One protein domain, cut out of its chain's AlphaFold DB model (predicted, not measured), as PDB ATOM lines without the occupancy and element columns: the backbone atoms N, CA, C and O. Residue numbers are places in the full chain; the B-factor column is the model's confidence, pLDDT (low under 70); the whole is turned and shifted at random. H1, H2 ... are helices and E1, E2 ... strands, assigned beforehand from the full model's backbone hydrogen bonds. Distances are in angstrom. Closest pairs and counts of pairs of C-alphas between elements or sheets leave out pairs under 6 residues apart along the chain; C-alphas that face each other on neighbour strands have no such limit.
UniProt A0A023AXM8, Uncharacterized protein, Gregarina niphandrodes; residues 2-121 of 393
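AT A GLANCE: This is residues 2 to 121 of the 393 residues of an uncharacterized protein of Gregarina niphandrodes (UniProt A0A023AXM8). Four helices stand in a ring, H1 to H2 to H3 to H4 and back to H1, with H2 and H3 crossing steeply; a small strand hairpin, E1 and E2, packs through E2 on H1. The printed part has 120 residues with four named helices and two named strands, in the order H1, E1, E2, H2, H3, H4 along the chain; the class is mostly helix, helices holding 60 and strands 6 of the 66 residues in named elements, and E1 and E2 make an antiparallel sheet in the order E1 - E2. The whole is compact, radius of gyration of the C-alphas 14.2 A, spans 42 by 37 by 25 A.

HOW THE PARTS SIT: H1, residues 2 to 15, and H2, residues 56 to 72, touch, closest C-alphas Gly 6 and Leu 64, 6.5 A. The hairpin of E1, residues 27 to 29, and E2, residues 38 to 40, has N 28 and O 39 2.8 A apart. H3, residues 81 to 94, touches H2 at a steep tilt of 56 degrees, closest C-alphas Ser 65 and Tyr 90, 4.6 A. H4, residues 106 to 120, touches H1, closest C-alphas Leu 3 and Leu 113, 5.9 A. H3 and H4 form a helical hairpin, touching through residues 82 to 86 and 116 to 120 alone, closest C-alphas Glu 82 and Ala 116, 6.1 A. Every O i to N i+4 pair is within hydrogen-bond range in H1, H2 and H4, and 8 of 10 in H3.

IN THESE COORDINATES: H1, 20.1 A long, begins at C-alpha 2 (-3.492, -13.847, -24.475). H2 is 24.3 A and H3 20.4 A. H4, 20.9 A, ends at C-alpha 120 (6.034, -9.214, -29.123).

THE WHOLE: The printed part has no cut. Links H1 to E1, E2 to H2 and H3 to H4 are long. Residues under pLDDT 70 include 70 to 80 and 93 to 103.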
ATOM      1  N   PHE A   2      -3.509 -13.666 -25.934       82.81
ATOM      2  CA  PHE A   2      -3.492 -13.847 -24.475       82.81
ATOM      3  C   PHE A   2      -3.149 -12.563 -23.702       82.81
ATOM      4  O   PHE A   2      -3.938 -12.122 -22.877       82.81
ATOM      5  N   LEU A   3      -2.038 -11.905 -24.054       83.69
ATOM      6  CA  LEU A   3      -1.595 -10.673 -23.391       83.69
ATOM      7  C   LEU A   3      -2.623  -9.536 -23.478       83.69
ATOM      8  O   LEU A   3      -2.871  -8.855 -22.494       83.69
ATOM      9  N   THR A   4      -3.266  -9.352 -24.635       85.12
ATOM     10  CA  THR A   4      -4.307  -8.330 -24.824       85.12
ATOM     11  C   THR A   4      -5.535  -8.617 -23.965       85.12
ATOM     12  O   THR A   4      -6.072  -7.698 -23.354       85.12
ATOM     13  N   ILE A   5      -5.964  -9.882 -23.897       88.06
ATOM     14  CA  ILE A   5      -7.079 -10.303 -23.039       88.06
ATOM     15  C   ILE A   5      -6.715 -10.058 -21.572       88.06
ATOM     16  O   ILE A   5      -7.493  -9.438 -20.856       88.06
ATOM     17  N   GLY A   6      -5.516 -10.469 -21.147       89.44
ATOM     18  CA  GLY A   6      -5.052 -10.280 -19.775       89.44
ATOM     19  C   GLY A   6      -4.967  -8.810 -19.359       89.44
ATOM     20  O   GLY A   6      -5.453  -8.454 -18.288       89.44
ATOM     21  N   LEU A   7      -4.442  -7.941 -20.231       90.12
ATOM     22  CA  LEU A   7      -4.399  -6.493 -19.995       90.12
ATOM     23  C   LEU A   7      -5.806  -5.882 -19.892       90.12
ATOM     24  O   LEU A   7      -6.065  -5.104 -18.980       90.12
ATOM     25  N   GLN A   8      -6.751  -6.273 -20.754       91.88
ATOM     26  CA  GLN A   8      -8.129  -5.783 -20.631       91.88
ATOM     27  C   GLN A   8      -8.827  -6.303 -19.369       91.88
ATOM     28  O   GLN A   8      -9.574  -5.555 -18.740       91.88
ATOM     29  N   CYS A   9      -8.578  -7.553 -18.964       92.38
ATOM     30  CA  CYS A   9      -9.075  -8.075 -17.692       92.38
ATOM     31  C   CYS A   9      -8.570  -7.241 -16.508       92.38
ATOM     32  O   CYS A   9      -9.363  -6.879 -15.639       92.38
ATOM     33  N   LEU A  10      -7.278  -6.894 -16.494       91.81
ATOM     34  CA  LEU A  10      -6.676  -6.024 -15.479       91.81
ATOM     35  C   LEU A  10      -7.346  -4.649 -15.427       91.81
ATOM     36  O   LEU A  10      -7.710  -4.190 -14.344       91.81
ATOM     37  N   ASP A  11      -7.556  -4.017 -16.582       92.75
ATOM     38  CA  ASP A  11      -8.217  -2.711 -16.668       92.75
ATOM     39  C   ASP A  11      -9.645  -2.760 -16.107       92.75
ATOM     40  O   ASP A  11     -10.054  -1.878 -15.342       92.75
ATOM     41  N   LYS A  12     -10.403  -3.817 -16.435       93.88
ATOM     42  CA  LYS A  12     -11.760  -4.031 -15.905       93.88
ATOM     43  C   LYS A  12     -11.747  -4.252 -14.398       93.88
ATOM     44  O   LYS A  12     -12.518  -3.609 -13.695       93.88
ATOM     45  N   LEU A  13     -10.845  -5.096 -13.900       92.31
ATOM     46  CA  LEU A  13     -10.686  -5.336 -12.468       92.31
ATOM     47  C   LEU A  13     -10.325  -4.036 -11.739       92.31
ATOM     48  O   LEU A  13     -10.905  -3.731 -10.703       92.31
ATOM     49  N   ARG A  14      -9.398  -3.217 -12.242       92.38
ATOM     50  CA  ARG A  14      -9.071  -1.928 -11.602       92.38
ATOM     51  C   ARG A  14     -10.240  -0.958 -11.564       92.38
ATOM     52  O   ARG A  14     -10.404  -0.250 -10.577       92.38
ATOM     53  N   SER A  15     -11.017  -0.927 -12.640       94.81
ATOM     54  CA  SER A  15     -12.168  -0.033 -12.757       94.81
ATOM     55  C   SER A  15     -13.299  -0.410 -11.799       94.81
ATOM     56  O   SER A  15     -14.082   0.457 -11.422       94.81
ATOM     57  N   ASP A  16     -13.379  -1.682 -11.400       95.31
ATOM     58  CA  ASP A  16     -14.421  -2.214 -10.527       95.31
ATOM     59  C   ASP A  16     -13.803  -3.030  -9.367       95.31
ATOM     60  O   ASP A  16     -13.422  -4.193  -9.550       95.31
ATOM     61  N   PRO A  17     -13.678  -2.440  -8.159       92.56
ATOM     62  CA  PRO A  17     -13.152  -3.116  -6.972       92.56
ATOM     63  C   PRO A  17     -13.943  -4.353  -6.536       92.56
ATOM     64  O   PRO A  17     -13.363  -5.216  -5.871       92.56
ATOM     65  N   ASP A  18     -15.217  -4.472  -6.913       91.69
ATOM     66  CA  ASP A  18     -16.100  -5.582  -6.532       91.69
ATOM     67  C   ASP A  18     -16.058  -6.729  -7.546       91.69
ATOM     68  O   ASP A  18     -16.293  -7.885  -7.192       91.69
ATOM     69  N   LEU A  19     -15.649  -6.449  -8.785       92.81
ATOM     70  CA  LEU A  19     -15.446  -7.465  -9.812       92.81
ATOM     71  C   LEU A  19     -14.411  -8.508  -9.367       92.81
ATOM     72  O   LEU A  19     -13.373  -8.183  -8.783       92.81
ATOM     73  N   ARG A  20     -14.681  -9.785  -9.645       92.00
ATOM     74  CA  ARG A  20     -13.784 -10.921  -9.386       92.00
ATOM     75  C   ARG A  20     -13.679 -11.768 -10.650       92.00
ATOM     76  O   ARG A  20     -14.697 -12.061 -11.274       92.00
ATOM     77  N   LEU A  21     -12.459 -12.158 -11.012       92.31
ATOM     78  CA  LEU A  21     -12.183 -13.052 -12.135       92.31
ATOM     79  C   LEU A  21     -11.713 -14.401 -11.580       92.31
ATOM     80  O   LEU A  21     -10.533 -14.573 -11.301       92.31
ATOM     81  N   CYS A  22     -12.659 -15.313 -11.373       91.31
ATOM     82  CA  CYS A  22     -12.470 -16.633 -10.768       91.31
ATOM     83  C   CYS A  22     -12.378 -17.764 -11.804       91.31
ATOM     84  O   CYS A  22     -11.833 -18.820 -11.503       91.31
ATOM     85  N   SER A  23     -12.914 -17.560 -13.012       89.50
ATOM     86  CA  SER A  23     -12.892 -18.544 -14.100       89.50
ATOM     87  C   SER A  23     -12.623 -17.886 -15.452       89.50
ATOM     88  O   SER A  23     -13.060 -16.763 -15.711       89.50
ATOM     89  N   ALA A  24     -11.956 -18.617 -16.351       88.19
ATOM     90  CA  ALA A  24     -11.808 -18.219 -17.751       88.19
ATOM     91  C   ALA A  24     -13.164 -18.092 -18.473       88.19
ATOM     92  O   ALA A  24     -13.289 -17.291 -19.394       88.19
ATOM     93  N   GLU A  25     -14.197 -18.811 -18.022       86.25
ATOM     94  CA  GLU A  25     -15.552 -18.760 -18.595       86.25
ATOM     95  C   GLU A  25     -16.289 -17.443 -18.310       86.25
ATOM     96  O   GLU A  25     -17.257 -17.110 -18.996       86.25
ATOM     97  N   GLN A  26     -15.827 -16.658 -17.329       89.81
ATOM     98  CA  GLN A  26     -16.343 -15.305 -17.105       89.81
ATOM     99  C   GLN A  26     -15.918 -14.337 -18.209       89.81
ATOM    100  O   GLN A  26     -16.538 -13.284 -18.356       89.81
ATOM    101  N   ILE A  27     -14.863 -14.659 -18.966       91.00
ATOM    102  CA  ILE A  27     -14.337 -13.811 -20.033       91.00
ATOM    103  C   ILE A  27     -15.194 -14.016 -21.274       91.00
ATOM    104  O   ILE A  27     -15.120 -15.026 -21.970       91.00
ATOM    105  N   GLN A  28     -16.002 -13.010 -21.564       88.06
ATOM    106  CA  GLN A  28     -16.882 -12.953 -22.715       88.06
ATOM    107  C   GLN A  28     -16.360 -11.934 -23.727       88.06
ATOM    108  O   GLN A  28     -15.693 -10.955 -23.386       88.06
ATOM    109  N   PHE A  29     -16.715 -12.145 -24.991       85.44
ATOM    110  CA  PHE A  29     -16.393 -11.232 -26.083       85.44
ATOM    111  C   PHE A  29     -17.678 -10.731 -26.727       85.44
ATOM    112  O   PHE A  29     -18.631 -11.491 -26.930       85.44
ATOM    113  N   ARG A  30     -17.710  -9.451 -27.107       76.25
ATOM    114  CA  ARG A  30     -18.846  -8.917 -27.865       76.25
ATOM    115  C   ARG A  30     -18.894  -9.532 -29.260       76.25
ATOM    116  O   ARG A  30     -18.029  -9.276 -30.091       76.25
ATOM    117  N   LYS A  31     -19.965 -10.281 -29.539       67.06
ATOM    118  CA  LYS A  31     -20.174 -11.003 -30.808       67.06
ATOM    119  C   LYS A  31     -20.099 -10.113 -32.057       67.06
ATOM    120  O   LYS A  31     -19.729 -10.592 -33.120       67.06
ATOM    121  N   SER A  32     -20.471  -8.840 -31.936       67.19
ATOM    122  CA  SER A  32     -20.501  -7.878 -33.045       67.19
ATOM    123  C   SER A  32     -19.267  -6.977 -33.133       67.19
ATOM    124  O   SER A  32     -19.234  -6.118 -34.006       67.19
ATOM    125  N   SER A  33     -18.288  -7.117 -32.234       69.06
ATOM    126  CA  SER A  33     -17.107  -6.250 -32.225       69.06
ATOM    127  C   SER A  33     -16.016  -6.790 -33.145       69.06
ATOM    128  O   SER A  33     -15.672  -7.972 -33.105       69.06
ATOM    129  N   THR A  34     -15.437  -5.908 -33.956       60.72
ATOM    130  CA  THR A  34     -14.237  -6.194 -34.754       60.72
ATOM    131  C   THR A  34     -12.951  -6.128 -33.923       60.72
ATOM    132  O   THR A  34     -11.939  -6.710 -34.318       60.72
ATOM    133  N   GLU A  35     -12.989  -5.484 -32.755       70.94
ATOM    134  CA  GLU A  35     -11.898  -5.422 -31.776       70.94
ATOM    135  C   GLU A  35     -12.141  -6.428 -30.635       70.94
ATOM    136  O   GLU A  35     -13.291  -6.737 -30.304       70.94
ATOM    137  N   ILE A  36     -11.066  -6.946 -30.023       73.50
ATOM    138  CA  ILE A  36     -11.182  -7.735 -28.787       73.50
ATOM    139  C   ILE A  36     -11.693  -6.780 -27.716       73.50
ATOM    140  O   ILE A  36     -10.935  -5.928 -27.267       73.50
ATOM    141  N   GLU A  37     -12.953  -6.912 -27.322       86.25
ATOM    142  CA  GLU A  37     -13.498  -6.214 -26.161       86.25
ATOM    143  C   GLU A  37     -13.873  -7.264 -25.121       86.25
ATOM    144  O   GLU A  37     -14.864  -7.986 -25.278       86.25
ATOM    145  N   VAL A  38     -13.039  -7.370 -24.090       90.00
ATOM    146  CA  VAL A  38     -13.266  -8.261 -22.957       90.00
ATOM    147  C   VAL A  38     -14.380  -7.700 -22.084       90.00
ATOM    148  O   VAL A  38     -14.326  -6.565 -21.598       90.00
ATOM    149  N   VAL A  39     -15.380  -8.540 -21.850       92.38
ATOM    150  CA  VAL A  39     -16.422  -8.351 -20.844       92.38
ATOM    151  C   VAL A  39     -16.243  -9.452 -19.807       92.38
ATOM    152  O   VAL A  39     -16.116 -10.613 -20.172       92.38
ATOM    153  N   ILE A  40     -16.214  -9.099 -18.524       92.06
ATOM    154  CA  ILE A  40     -16.167 -10.079 -17.435       92.06
ATOM    155  C   ILE A  40     -17.586 -10.201 -16.877       92.06
ATOM    156  O   ILE A  40     -18.156  -9.181 -16.487       92.06
ATOM    157  N   ASP A  41     -18.163 -11.407 -16.854       89.62
ATOM    158  CA  ASP A  41     -19.448 -11.640 -16.174       89.62
ATOM    159  C   ASP A  41     -19.277 -11.335 -14.672       89.62
ATOM    160  O   ASP A  41     -18.484 -12.011 -14.002       89.62
ATOM    161  N   PRO A  42     -19.996 -10.334 -14.124       90.00
ATOM    162  CA  PRO A  42     -19.886  -9.971 -12.714       90.00
ATOM    163  C   PRO A  42     -20.451 -11.043 -11.771       90.00
ATOM    164  O   PRO A  42     -20.138 -11.029 -10.581       90.00
ATOM    165  N   ALA A  43     -21.260 -11.986 -12.263       88.75
ATOM    166  CA  ALA A  43     -21.860 -13.053 -11.465       88.75
ATOM    167  C   ALA A  43     -20.866 -14.194 -11.174       88.75
ATOM    168  O   ALA A  43     -21.121 -15.356 -11.498       88.75
ATOM    169  N   TYR A  44     -19.734 -13.867 -10.545       80.00
ATOM    170  CA  TYR A  44     -18.633 -14.800 -10.272       80.00
ATOM    171  C   TYR A  44     -19.056 -16.026  -9.443       80.00
ATOM    172  O   TYR A  44     -18.462 -17.093  -9.573       80.00
ATOM    173  N   THR A  45     -20.119 -15.905  -8.642       82.56
ATOM    174  CA  THR A  45     -20.692 -16.997  -7.839       82.56
ATOM    175  C   THR A  45     -21.206 -18.169  -8.675       82.56
ATOM    176  O   THR A  45     -21.334 -19.266  -8.148       82.56
ATOM    177  N   LYS A  46     -21.470 -17.977  -9.975       86.38
ATOM    178  CA  LYS A  46     -21.857 -19.062 -10.895       86.38
ATOM    179  C   LYS A  46     -20.690 -19.967 -11.299       86.38
ATOM    180  O   LYS A  46     -20.928 -21.047 -11.824       86.38
ATOM    181  N   TYR A  47     -19.457 -19.498 -11.124       78.31
ATOM    182  CA  TYR A  47     -18.262 -20.072 -11.748       78.31
ATOM    183  C   TYR A  47     -17.290 -20.694 -10.745       78.31
ATOM    184  O   TYR A  47     -16.198 -21.112 -11.120       78.31
ATOM    185  N   SER A  48     -17.642 -20.695  -9.462       70.88
ATOM    186  CA  SER A  48     -16.730 -21.046  -8.382       70.88
ATOM    187  C   SER A  48     -17.451 -21.842  -7.302       70.88
ATOM    188  O   SER A  48     -18.381 -21.325  -6.690       70.88
ATOM    189  N   ASP A  49     -16.905 -23.015  -6.980       63.12
ATOM    190  CA  ASP A  49     -17.147 -23.728  -5.717       63.12
ATOM    191  C   ASP A  49     -16.189 -23.261  -4.590       63.12
ATOM    192  O   ASP A  49     -16.150 -23.842  -3.507       63.12
ATOM    193  N   ALA A  50     -15.365 -22.230  -4.828       55.19
ATOM    194  CA  ALA A  50     -14.168 -21.943  -4.043       55.19
ATOM    195  C   ALA A  50     -14.330 -20.894  -2.920       55.19
ATOM    196  O   ALA A  50     -15.079 -19.923  -3.002       55.19
ATOM    197  N   HIS A  51     -13.542 -21.144  -1.870       59.78
ATOM    198  CA  HIS A  51     -13.522 -20.567  -0.527       59.78
ATOM    199  C   HIS A  51     -13.157 -19.066  -0.438       59.78
ATOM    200  O   HIS A  51     -12.255 -18.592  -1.123       59.78
ATOM    201  N   GLU A  52     -13.796 -18.354   0.504       62.91
ATOM    202  CA  GLU A  52     -13.715 -16.897   0.772       62.91
ATOM    203  C   GLU A  52     -12.312 -16.306   1.033       62.91
ATOM    204  O   GLU A  52     -12.177 -15.093   1.184       62.91
ATOM    205  N   THR A  53     -11.250 -17.110   1.110       71.19
ATOM    206  CA  THR A  53      -9.943 -16.663   1.622       71.19
ATOM    207  C   THR A  53      -8.909 -16.298   0.554       71.19
ATOM    208  O   THR A  53      -7.818 -15.846   0.905       71.19
ATOM    209  N   VAL A  54      -9.214 -16.456  -0.737       80.44
ATOM    210  CA  VAL A  54      -8.267 -16.155  -1.825       80.44
ATOM    211  C   VAL A  54      -8.376 -14.688  -2.254       80.44
ATOM    212  O   VAL A  54      -9.470 -14.170  -2.477       80.44
ATOM    213  N   THR A  55      -7.240 -13.995  -2.382       86.31
ATOM    214  CA  THR A  55      -7.224 -12.598  -2.842       86.31
ATOM    215  C   THR A  55      -7.616 -12.487  -4.316       86.31
ATOM    216  O   THR A  55      -7.448 -13.419  -5.105       86.31
ATOM    217  N   ARG A  56      -8.110 -11.312  -4.716       87.44
ATOM    218  CA  ARG A  56      -8.540 -11.049  -6.096       87.44
ATOM    219  C   ARG A  56      -7.410 -11.221  -7.110       87.44
ATOM    220  O   ARG A  56      -7.637 -11.720  -8.207       87.44
ATOM    221  N   GLU A  57      -6.210 -10.799  -6.738       86.50
ATOM    222  CA  GLU A  57      -4.994 -10.911  -7.539       86.50
ATOM    223  C   GLU A  57      -4.670 -12.376  -7.829       86.50
ATOM    224  O   GLU A  57      -4.415 -12.728  -8.975       86.50
ATOM    225  N   CYS A  58      -4.771 -13.236  -6.810       83.31
ATOM    226  CA  CYS A  58      -4.497 -14.663  -6.933       83.31
ATOM    227  C   CYS A  58      -5.521 -15.355  -7.846       83.31
ATOM    228  O   CYS A  58      -5.136 -16.114  -8.732       83.31
ATOM    229  N   LEU A  59      -6.814 -15.035  -7.706       85.81
ATOM    230  CA  LEU A  59      -7.859 -15.552  -8.601       85.81
ATOM    231  C   LEU A  59      -7.600 -15.158 -10.063       85.81
ATOM    232  O   LEU A  59      -7.650 -15.997 -10.961       85.81
ATOM    233  N   MET A  60      -7.244 -13.895 -10.303       87.69
ATOM    234  CA  MET A  60      -6.908 -13.425 -11.643       87.69
ATOM    235  C   MET A  60      -5.668 -14.135 -12.197       87.69
ATOM    236  O   MET A  60      -5.704 -14.589 -13.338       87.69
ATOM    237  N   GLU A  61      -4.584 -14.252 -11.428       85.00
ATOM    238  CA  GLU A  61      -3.380 -14.973 -11.857       85.00
ATOM    239  C   GLU A  61      -3.688 -16.431 -12.203       85.00
ATOM    240  O   GLU A  61      -3.201 -16.925 -13.219       85.00
ATOM    241  N   GLN A  62      -4.544 -17.105 -11.431       84.69
ATOM    242  CA  GLN A  62      -5.000 -18.461 -11.743       84.69
ATOM    243  C   GLN A  62      -5.744 -18.514 -13.080       84.69
ATOM    244  O   GLN A  62      -5.438 -19.367 -13.913       84.69
ATOM    245  N   VAL A  63      -6.671 -17.585 -13.331       86.75
ATOM    246  CA  VAL A  63      -7.399 -17.522 -14.608       86.75
ATOM    247  C   VAL A  63      -6.461 -17.207 -15.772       86.75
ATOM    248  O   VAL A  63      -6.522 -17.874 -16.805       86.75
ATOM    249  N   LEU A  64      -5.549 -16.245 -15.616       84.75
ATOM    250  CA  LEU A  64      -4.530 -15.950 -16.625       84.75
ATOM    251  C   LEU A  64      -3.641 -17.168 -16.885       84.75
ATOM    252  O   LEU A  64      -3.304 -17.439 -18.033       84.75
ATOM    253  N   SER A  65      -3.335 -17.953 -15.858       80.50
ATOM    254  CA  SER A  65      -2.574 -19.191 -16.003       80.50
ATOM    255  C   SER A  65      -3.338 -20.279 -16.742       80.50
ATOM    256  O   SER A  65      -2.782 -20.958 -17.606       80.50
ATOM    257  N   GLN A  66      -4.634 -20.419 -16.475       80.62
ATOM    258  CA  GLN A  66      -5.491 -21.323 -17.238       80.62
ATOM    259  C   GLN A  66      -5.552 -20.909 -18.713       80.62
ATOM    260  O   GLN A  66      -5.365 -21.750 -19.592       80.62
ATOM    261  N   LEU A  67      -5.749 -19.618 -18.998       79.94
ATOM    262  CA  LEU A  67      -5.749 -19.089 -20.366       79.94
ATOM    263  C   LEU A  67      -4.402 -19.299 -21.064       79.94
ATOM    264  O   LEU A  67      -4.378 -19.725 -22.218       79.94
ATOM    265  N   ALA A  68      -3.293 -19.034 -20.371       76.25
ATOM    266  CA  ALA A  68      -1.940 -19.293 -20.849       76.25
ATOM    267  C   ALA A  68      -1.786 -20.756 -21.279       76.25
ATOM    268  O   ALA A  68      -1.372 -21.025 -22.407       76.25
ATOM    269  N   ARG A  69      -2.229 -21.691 -20.429       72.19
ATOM    270  CA  ARG A  69      -2.196 -23.132 -20.701       72.19
ATOM    271  C   ARG A  69      -2.993 -23.517 -21.949       72.19
ATOM    272  O   ARG A  69      -2.518 -24.306 -22.767       72.19
ATOM    273  N   HIS A  70      -4.189 -22.949 -22.118       68.69
ATOM    274  CA  HIS A  70      -5.019 -23.185 -23.305       68.69
ATOM    275  C   HIS A  70      -4.364 -22.673 -24.590       68.69
ATOM    276  O   HIS A  70      -4.523 -23.288 -25.640       68.69
ATOM    277  N   VAL A  71      -3.609 -21.579 -24.508       66.19
ATOM    278  CA  VAL A  71      -2.879 -21.033 -25.657       66.19
ATOM    279  C   VAL A  71      -1.621 -21.852 -25.964       66.19
ATOM    280  O   VAL A  71      -1.300 -22.031 -27.134       66.19
ATOM    281  N   THR A  72      -0.941 -22.410 -24.957       60.84
ATOM    282  CA  THR A  72       0.259 -23.249 -25.156       60.84
ATOM    283  C   THR A  72      -0.016 -24.642 -25.696       60.84
ATOM    284  O   THR A  72       0.825 -25.179 -26.407       60.84
ATOM    285  N   ALA A  73      -1.172 -25.235 -25.383       54.75
ATOM    286  CA  ALA A  73      -1.478 -26.620 -25.749       54.75
ATOM    287  C   ALA A  73      -1.636 -26.847 -27.268       54.75
ATOM    288  O   ALA A  73      -1.784 -27.985 -27.703       54.75
ATOM    289  N   VAL A  74      -1.642 -25.775 -28.069       51.53
ATOM    290  CA  VAL A  74      -1.948 -25.835 -29.503       51.53
ATOM    291  C   VAL A  74      -0.696 -26.006 -30.375       51.53
ATOM    292  O   VAL A  74      -0.826 -26.576 -31.452       51.53
ATOM    293  N   ASP A  75       0.498 -25.600 -29.923       51.34
ATOM    294  CA  ASP A  75       1.777 -25.934 -30.582       51.34
ATOM    295  C   ASP A  75       2.972 -25.489 -29.709       51.34
ATOM    296  O   ASP A  75       3.264 -24.299 -29.581       51.34
ATOM    297  N   GLU A  76       3.690 -26.430 -29.083       53.66
ATOM    298  CA  GLU A  76       4.825 -26.111 -28.193       53.66
ATOM    299  C   GLU A  76       6.059 -25.578 -28.944       53.66
ATOM    300  O   GLU A  76       6.965 -25.021 -28.329       53.66
ATOM    301  N   LYS A  77       6.113 -25.728 -30.274       54.59
ATOM    302  CA  LYS A  77       7.331 -25.489 -31.065       54.59
ATOM    303  C   LYS A  77       7.496 -24.073 -31.628       54.59
ATOM    304  O   LYS A  77       8.561 -23.790 -32.168       54.59
ATOM    305  N   GLU A  78       6.503 -23.190 -31.505       56.34
ATOM    306  CA  GLU A  78       6.493 -21.905 -32.238       56.34
ATOM    307  C   GLU A  78       6.321 -20.649 -31.362       56.34
ATOM    308  O   GLU A  78       6.119 -19.548 -31.878       56.34
ATOM    309  N   ASN A  79       6.415 -20.761 -30.035       61.25
ATOM    310  CA  ASN A  79       6.260 -19.591 -29.168       61.25
ATOM    311  C   ASN A  79       7.562 -18.767 -29.088       61.25
ATOM    312  O   ASN A  79       8.619 -19.331 -28.807       61.25
ATOM    313  N   PRO A  80       7.513 -17.431 -29.265       66.81
ATOM    314  CA  PRO A  80       8.655 -16.560 -28.990       66.81
ATOM    315  C   PRO A  80       9.144 -16.734 -27.545       66.81
ATOM    316  O   PRO A  80       8.327 -16.924 -26.641       66.81
ATOM    317  N   ALA A  81      10.452 -16.619 -27.308       72.38
ATOM    318  CA  ALA A  81      11.068 -16.871 -25.999       72.38
ATOM    319  C   ALA A  81      10.445 -16.033 -24.863       72.38
ATOM    320  O   ALA A  81      10.327 -16.488 -23.724       72.38
ATOM    321  N   GLU A  82      10.002 -14.814 -25.169       71.44
ATOM    322  CA  GLU A  82       9.310 -13.917 -24.242       71.44
ATOM    323  C   GLU A  82       7.928 -14.446 -23.851       71.44
ATOM    324  O   GLU A  82       7.558 -14.395 -22.677       71.44
ATOM    325  N   ALA A  83       7.177 -14.977 -24.821       68.50
ATOM    326  CA  ALA A  83       5.901 -15.625 -24.559       68.50
ATOM    327  C   ALA A  83       6.131 -16.901 -23.750       68.50
ATOM    328  O   ALA A  83       5.468 -17.102 -22.743       68.50
ATOM    329  N   GLU A  84       7.110 -17.724 -24.131       75.31
ATOM    330  CA  GLU A  84       7.436 -18.966 -23.431       75.31
ATOM    331  C   GLU A  84       7.845 -18.719 -21.970       75.31
ATOM    332  O   GLU A  84       7.413 -19.443 -21.078       75.31
ATOM    333  N   THR A  85       8.624 -17.668 -21.699       80.88
ATOM    334  CA  THR A  85       9.029 -17.288 -20.333       80.88
ATOM    335  C   THR A  85       7.820 -16.926 -19.475       80.88
ATOM    336  O   THR A  85       7.684 -17.407 -18.350       80.88
ATOM    337  N   LEU A  86       6.916 -16.115 -20.023       78.06
ATOM    338  CA  LEU A  86       5.710 -15.676 -19.332       78.06
ATOM    339  C   LEU A  86       4.722 -16.842 -19.145       78.06
ATOM    340  O   LEU A  86       4.166 -17.035 -18.070       78.06
ATOM    341  N   LEU A  87       4.575 -17.697 -20.156       73.25
ATOM    342  CA  LEU A  87       3.767 -18.915 -20.092       73.25
ATOM    343  C   LEU A  87       4.322 -19.913 -19.065       73.25
ATOM    344  O   LEU A  87       3.546 -20.495 -18.314       73.25
ATOM    345  N   LYS A  88       5.649 -20.076 -18.968       79.69
ATOM    346  CA  LYS A  88       6.298 -20.874 -17.912       79.69
ATOM    347  C   LYS A  88       6.005 -20.310 -16.527       79.69
ATOM    348  O   LYS A  88       5.664 -21.084 -15.637       79.69
ATOM    349  N   HIS A  89       6.088 -18.988 -16.359       77.31
ATOM    350  CA  HIS A  89       5.772 -18.330 -15.092       77.31
ATOM    351  C   HIS A  89       4.342 -18.659 -14.642       77.31
ATOM    352  O   HIS A  89       4.147 -19.150 -13.532       77.31
ATOM    353  N   TYR A  90       3.358 -18.494 -15.523       74.25
ATOM    354  CA  TYR A  90       1.965 -18.770 -15.185       74.25
ATOM    355  C   TYR A  90       1.637 -20.274 -15.085       74.25
ATOM    356  O   TYR A  90       0.864 -20.686 -14.227       74.25
ATOM    357  N   ASN A  91       2.280 -21.146 -15.864       69.88
ATOM    358  CA  ASN A  91       2.087 -22.595 -15.728       69.88
ATOM    359  C   ASN A  91       2.586 -23.135 -14.373       69.88
ATOM    360  O   ASN A  91       1.990 -24.071 -13.838       69.88
ATOM    361  N   MET A  92       3.628 -22.535 -13.782       70.06
ATOM    362  CA  MET A  92       4.105 -22.909 -12.441       70.06
ATOM    363  C   MET A  92       3.100 -22.565 -11.331       70.06
ATOM    364  O   MET A  92       3.001 -23.307 -10.356       70.06
ATOM    365  N   VAL A  93       2.318 -21.493 -11.493       66.56
ATOM    366  CA  VAL A  93       1.310 -21.052 -10.511       66.56
ATOM    367  C   VAL A  93       0.192 -22.091 -10.324       66.56
ATOM    368  O   VAL A  93      -0.315 -22.266  -9.218       66.56
ATOM    369  N   VAL A  94      -0.162 -22.836 -11.376       61.84
ATOM    370  CA  VAL A  94      -1.237 -23.851 -11.342       61.84
ATOM    371  C   VAL A  94      -0.822 -25.126 -10.603       61.84
ATOM    372  O   VAL A  94      -1.678 -25.819 -10.058       61.84
ATOM    373  N   ALA A  95       0.476 -25.435 -10.535       65.94
ATOM    374  CA  ALA A  95       0.984 -26.667  -9.925       65.94
ATOM    375  C   ALA A  95       0.887 -26.697  -8.383       65.94
ATOM    376  O   ALA A  95       1.391 -27.625  -7.754       65.94
ATOM    377  N   GLY A  96       0.243 -25.703  -7.763       61.22
ATOM    378  CA  GLY A  96       0.013 -25.653  -6.318       61.22
ATOM    379  C   GLY A  96       1.233 -25.230  -5.498       61.22
ATOM    380  O   GLY A  96       1.117 -25.089  -4.286       61.22
ATOM    381  N   ASP A  97       2.373 -24.952  -6.138       59.28
ATOM    382  CA  ASP A  97       3.588 -24.447  -5.485       59.28
ATOM    383  C   ASP A  97       3.567 -22.912  -5.365       59.28
ATOM    384  O   ASP A  97       4.550 -22.205  -5.601       59.28
ATOM    385  N   LEU A  98       2.401 -22.373  -4.997       55.75
ATOM    386  CA  LEU A  98       2.248 -20.992  -4.550       55.75
ATOM    387  C   LEU A  98       2.817 -20.893  -3.133       55.75
ATOM    388  O   LEU A  98       2.098 -20.665  -2.160       55.75
ATOM    389  N   GLY A  99       4.129 -21.102  -3.007       55.22
ATOM    390  CA  GLY A  99       4.847 -20.796  -1.782       55.22
ATOM    391  C   GLY A  99       4.461 -19.388  -1.323       55.22
ATOM    392  O   GLY A  99       4.397 -18.465  -2.134       55.22
ATOM    393  N   GLU A 100       4.209 -19.242  -0.023       57.78
ATOM    394  CA  GLU A 100       3.672 -18.094   0.740       57.78
ATOM    395  C   GLU A 100       4.262 -16.687   0.451       57.78
ATOM    396  O   GLU A 100       3.928 -15.712   1.121       57.78
ATOM    397  N   LYS A 101       5.177 -16.540  -0.512       54.88
ATOM    398  CA  LYS A 101       6.068 -15.389  -0.677       54.88
ATOM    399  C   LYS A 101       5.837 -14.502  -1.895       54.88
ATOM    400  O   LYS A 101       6.508 -13.476  -1.979       54.88
ATOM    401  N   ARG A 102       4.915 -14.802  -2.811       62.94
ATOM    402  CA  ARG A 102       4.609 -13.870  -3.913       62.94
ATOM    403  C   ARG A 102       3.197 -13.320  -3.798       62.94
ATOM    404  O   ARG A 102       2.251 -13.842  -4.362       62.94
ATOM    405  N   ARG A 103       3.075 -12.217  -3.056       63.59
ATOM    406  CA  ARG A 103       1.952 -11.287  -3.217       63.59
ATOM    407  C   ARG A 103       2.243 -10.425  -4.439       63.59
ATOM    408  O   ARG A 103       2.825  -9.349  -4.308       63.59
ATOM    409  N   THR A 104       1.915 -10.922  -5.622       77.00
ATOM    410  CA  THR A 104       1.977 -10.108  -6.835       77.00
ATOM    411  C   THR A 104       0.818  -9.111  -6.800       77.00
ATOM    412  O   THR A 104      -0.325  -9.482  -6.542       77.00
ATOM    413  N   THR A 105       1.101  -7.825  -6.997       88.00
ATOM    414  CA  THR A 105       0.054  -6.803  -7.143       88.00
ATOM    415  C   THR A 105      -0.460  -6.792  -8.581       88.00
ATOM    416  O   THR A 105       0.258  -7.194  -9.499       88.00
ATOM    417  N   LEU A 106      -1.668  -6.267  -8.814       86.00
ATOM    418  CA  LEU A 106      -2.179  -6.069 -10.181       86.00
ATOM    419  C   LEU A 106      -1.217  -5.237 -11.043       86.00
ATOM    420  O   LEU A 106      -1.081  -5.503 -12.231       86.00
ATOM    421  N   ASP A 107      -0.510  -4.277 -10.441       88.94
ATOM    422  CA  ASP A 107       0.485  -3.445 -11.129       88.94
ATOM    423  C   ASP A 107       1.706  -4.245 -11.583       88.94
ATOM    424  O   ASP A 107       2.215  -4.019 -12.679       88.94
ATOM    425  N   ALA A 108       2.161  -5.204 -10.774       87.50
ATOM    426  CA  ALA A 108       3.259  -6.084 -11.154       87.50
ATOM    427  C   ALA A 108       2.845  -7.031 -12.294       87.50
ATOM    428  O   ALA A 108       3.596  -7.176 -13.259       87.50
ATOM    429  N   VAL A 109       1.630  -7.592 -12.230       84.75
ATOM    430  CA  VAL A 109       1.079  -8.433 -13.308       84.75
ATOM    431  C   VAL A 109       0.911  -7.633 -14.603       84.75
ATOM    432  O   VAL A 109       1.295  -8.094 -15.677       84.75
ATOM    433  N   GLU A 110       0.385  -6.410 -14.525       88.69
ATOM    434  CA  GLU A 110       0.259  -5.539 -15.695       88.69
ATOM    435  C   GLU A 110       1.622  -5.189 -16.292       88.69
ATOM    436  O   GLU A 110       1.785  -5.268 -17.509       88.69
ATOM    437  N   ALA A 111       2.594  -4.799 -15.464       87.56
ATOM    438  CA  ALA A 111       3.929  -4.445 -15.931       87.56
ATOM    439  C   ALA A 111       4.587  -5.617 -16.673       87.56
ATOM    440  O   ALA A 111       5.182  -5.412 -17.732       87.56
ATOM    441  N   GLU A 112       4.427  -6.840 -16.166       87.56
ATOM    442  CA  GLU A 112       4.920  -8.054 -16.816       87.56
ATOM    443  C   GLU A 112       4.220  -8.315 -18.160       87.56
ATOM    444  O   GLU A 112       4.886  -8.466 -19.189       87.56
ATOM    445  N   LEU A 113       2.880  -8.298 -18.182       84.94
ATOM    446  CA  LEU A 113       2.102  -8.506 -19.406       84.94
ATOM    447  C   LEU A 113       2.379  -7.424 -20.458       84.94
ATOM    448  O   LEU A 113       2.480  -7.740 -21.644       84.94
ATOM    449  N   ARG A 114       2.528  -6.159 -20.045       84.31
ATOM    450  CA  ARG A 114       2.841  -5.027 -20.929       84.31
ATOM    451  C   ARG A 114       4.259  -5.137 -21.484       84.31
ATOM    452  O   ARG A 114       4.428  -4.992 -22.689       84.31
ATOM    453  N   ALA A 115       5.245  -5.478 -20.655       84.12
ATOM    454  CA  ALA A 115       6.617  -5.685 -21.111       84.12
ATOM    455  C   ALA A 115       6.718  -6.834 -22.127       84.12
ATOM    456  O   ALA A 115       7.424  -6.719 -23.129       84.12
ATOM    457  N   ALA A 116       5.992  -7.934 -21.907       82.19
ATOM    458  CA  ALA A 116       5.898  -9.005 -22.894       82.19
ATOM    459  C   ALA A 116       5.170  -8.545 -24.166       82.19
ATOM    460  O   ALA A 116       5.610  -8.842 -25.274       82.19
ATOM    461  N   TYR A 117       4.083  -7.782 -24.025       79.69
ATOM    462  CA  TYR A 117       3.298  -7.289 -25.156       79.69
ATOM    463  C   TYR A 117       4.111  -6.360 -26.065       79.69
ATOM    464  O   TYR A 117       4.098  -6.533 -27.282       79.69
ATOM    465  N   GLU A 118       4.857  -5.422 -25.482       80.44
ATOM    466  CA  GLU A 118       5.723  -4.483 -26.205       80.44
ATOM    467  C   GLU A 118       6.840  -5.202 -26.969       80.44
ATOM    468  O   GLU A 118       7.124  -4.854 -28.114       80.44
ATOM    469  N   LYS A 119       7.430  -6.250 -26.381       77.38
ATOM    470  CA  LYS A 119       8.457  -7.064 -27.053       77.38
ATOM    471  C   LYS A 119       7.899  -7.882 -28.218       77.38
ATOM    472  O   LYS A 119       8.581  -8.049 -29.224       77.38
ATOM    473  N   LEU A 120       6.669  -8.383 -28.096       69.19
ATOM    474  CA  LEU A 120       6.034  -9.214 -29.123       69.19
ATOM    475  C   LEU A 120       5.385  -8.410 -30.257       69.19
ATOM    476  O   LEU A 120       5.106  -8.970 -31.317       69.19
ATOM    477  N   SER A 121       5.107  -7.122 -30.053       60.34
ATOM    478  CA  SER A 121       4.381  -6.300 -31.021       60.34
ATOM    479  C   SER A 121       5.054  -4.938 -31.220       60.34
ATOM    480  O   SER A 121       4.642  -3.966 -30.586       60.34
TER     481      SER A 121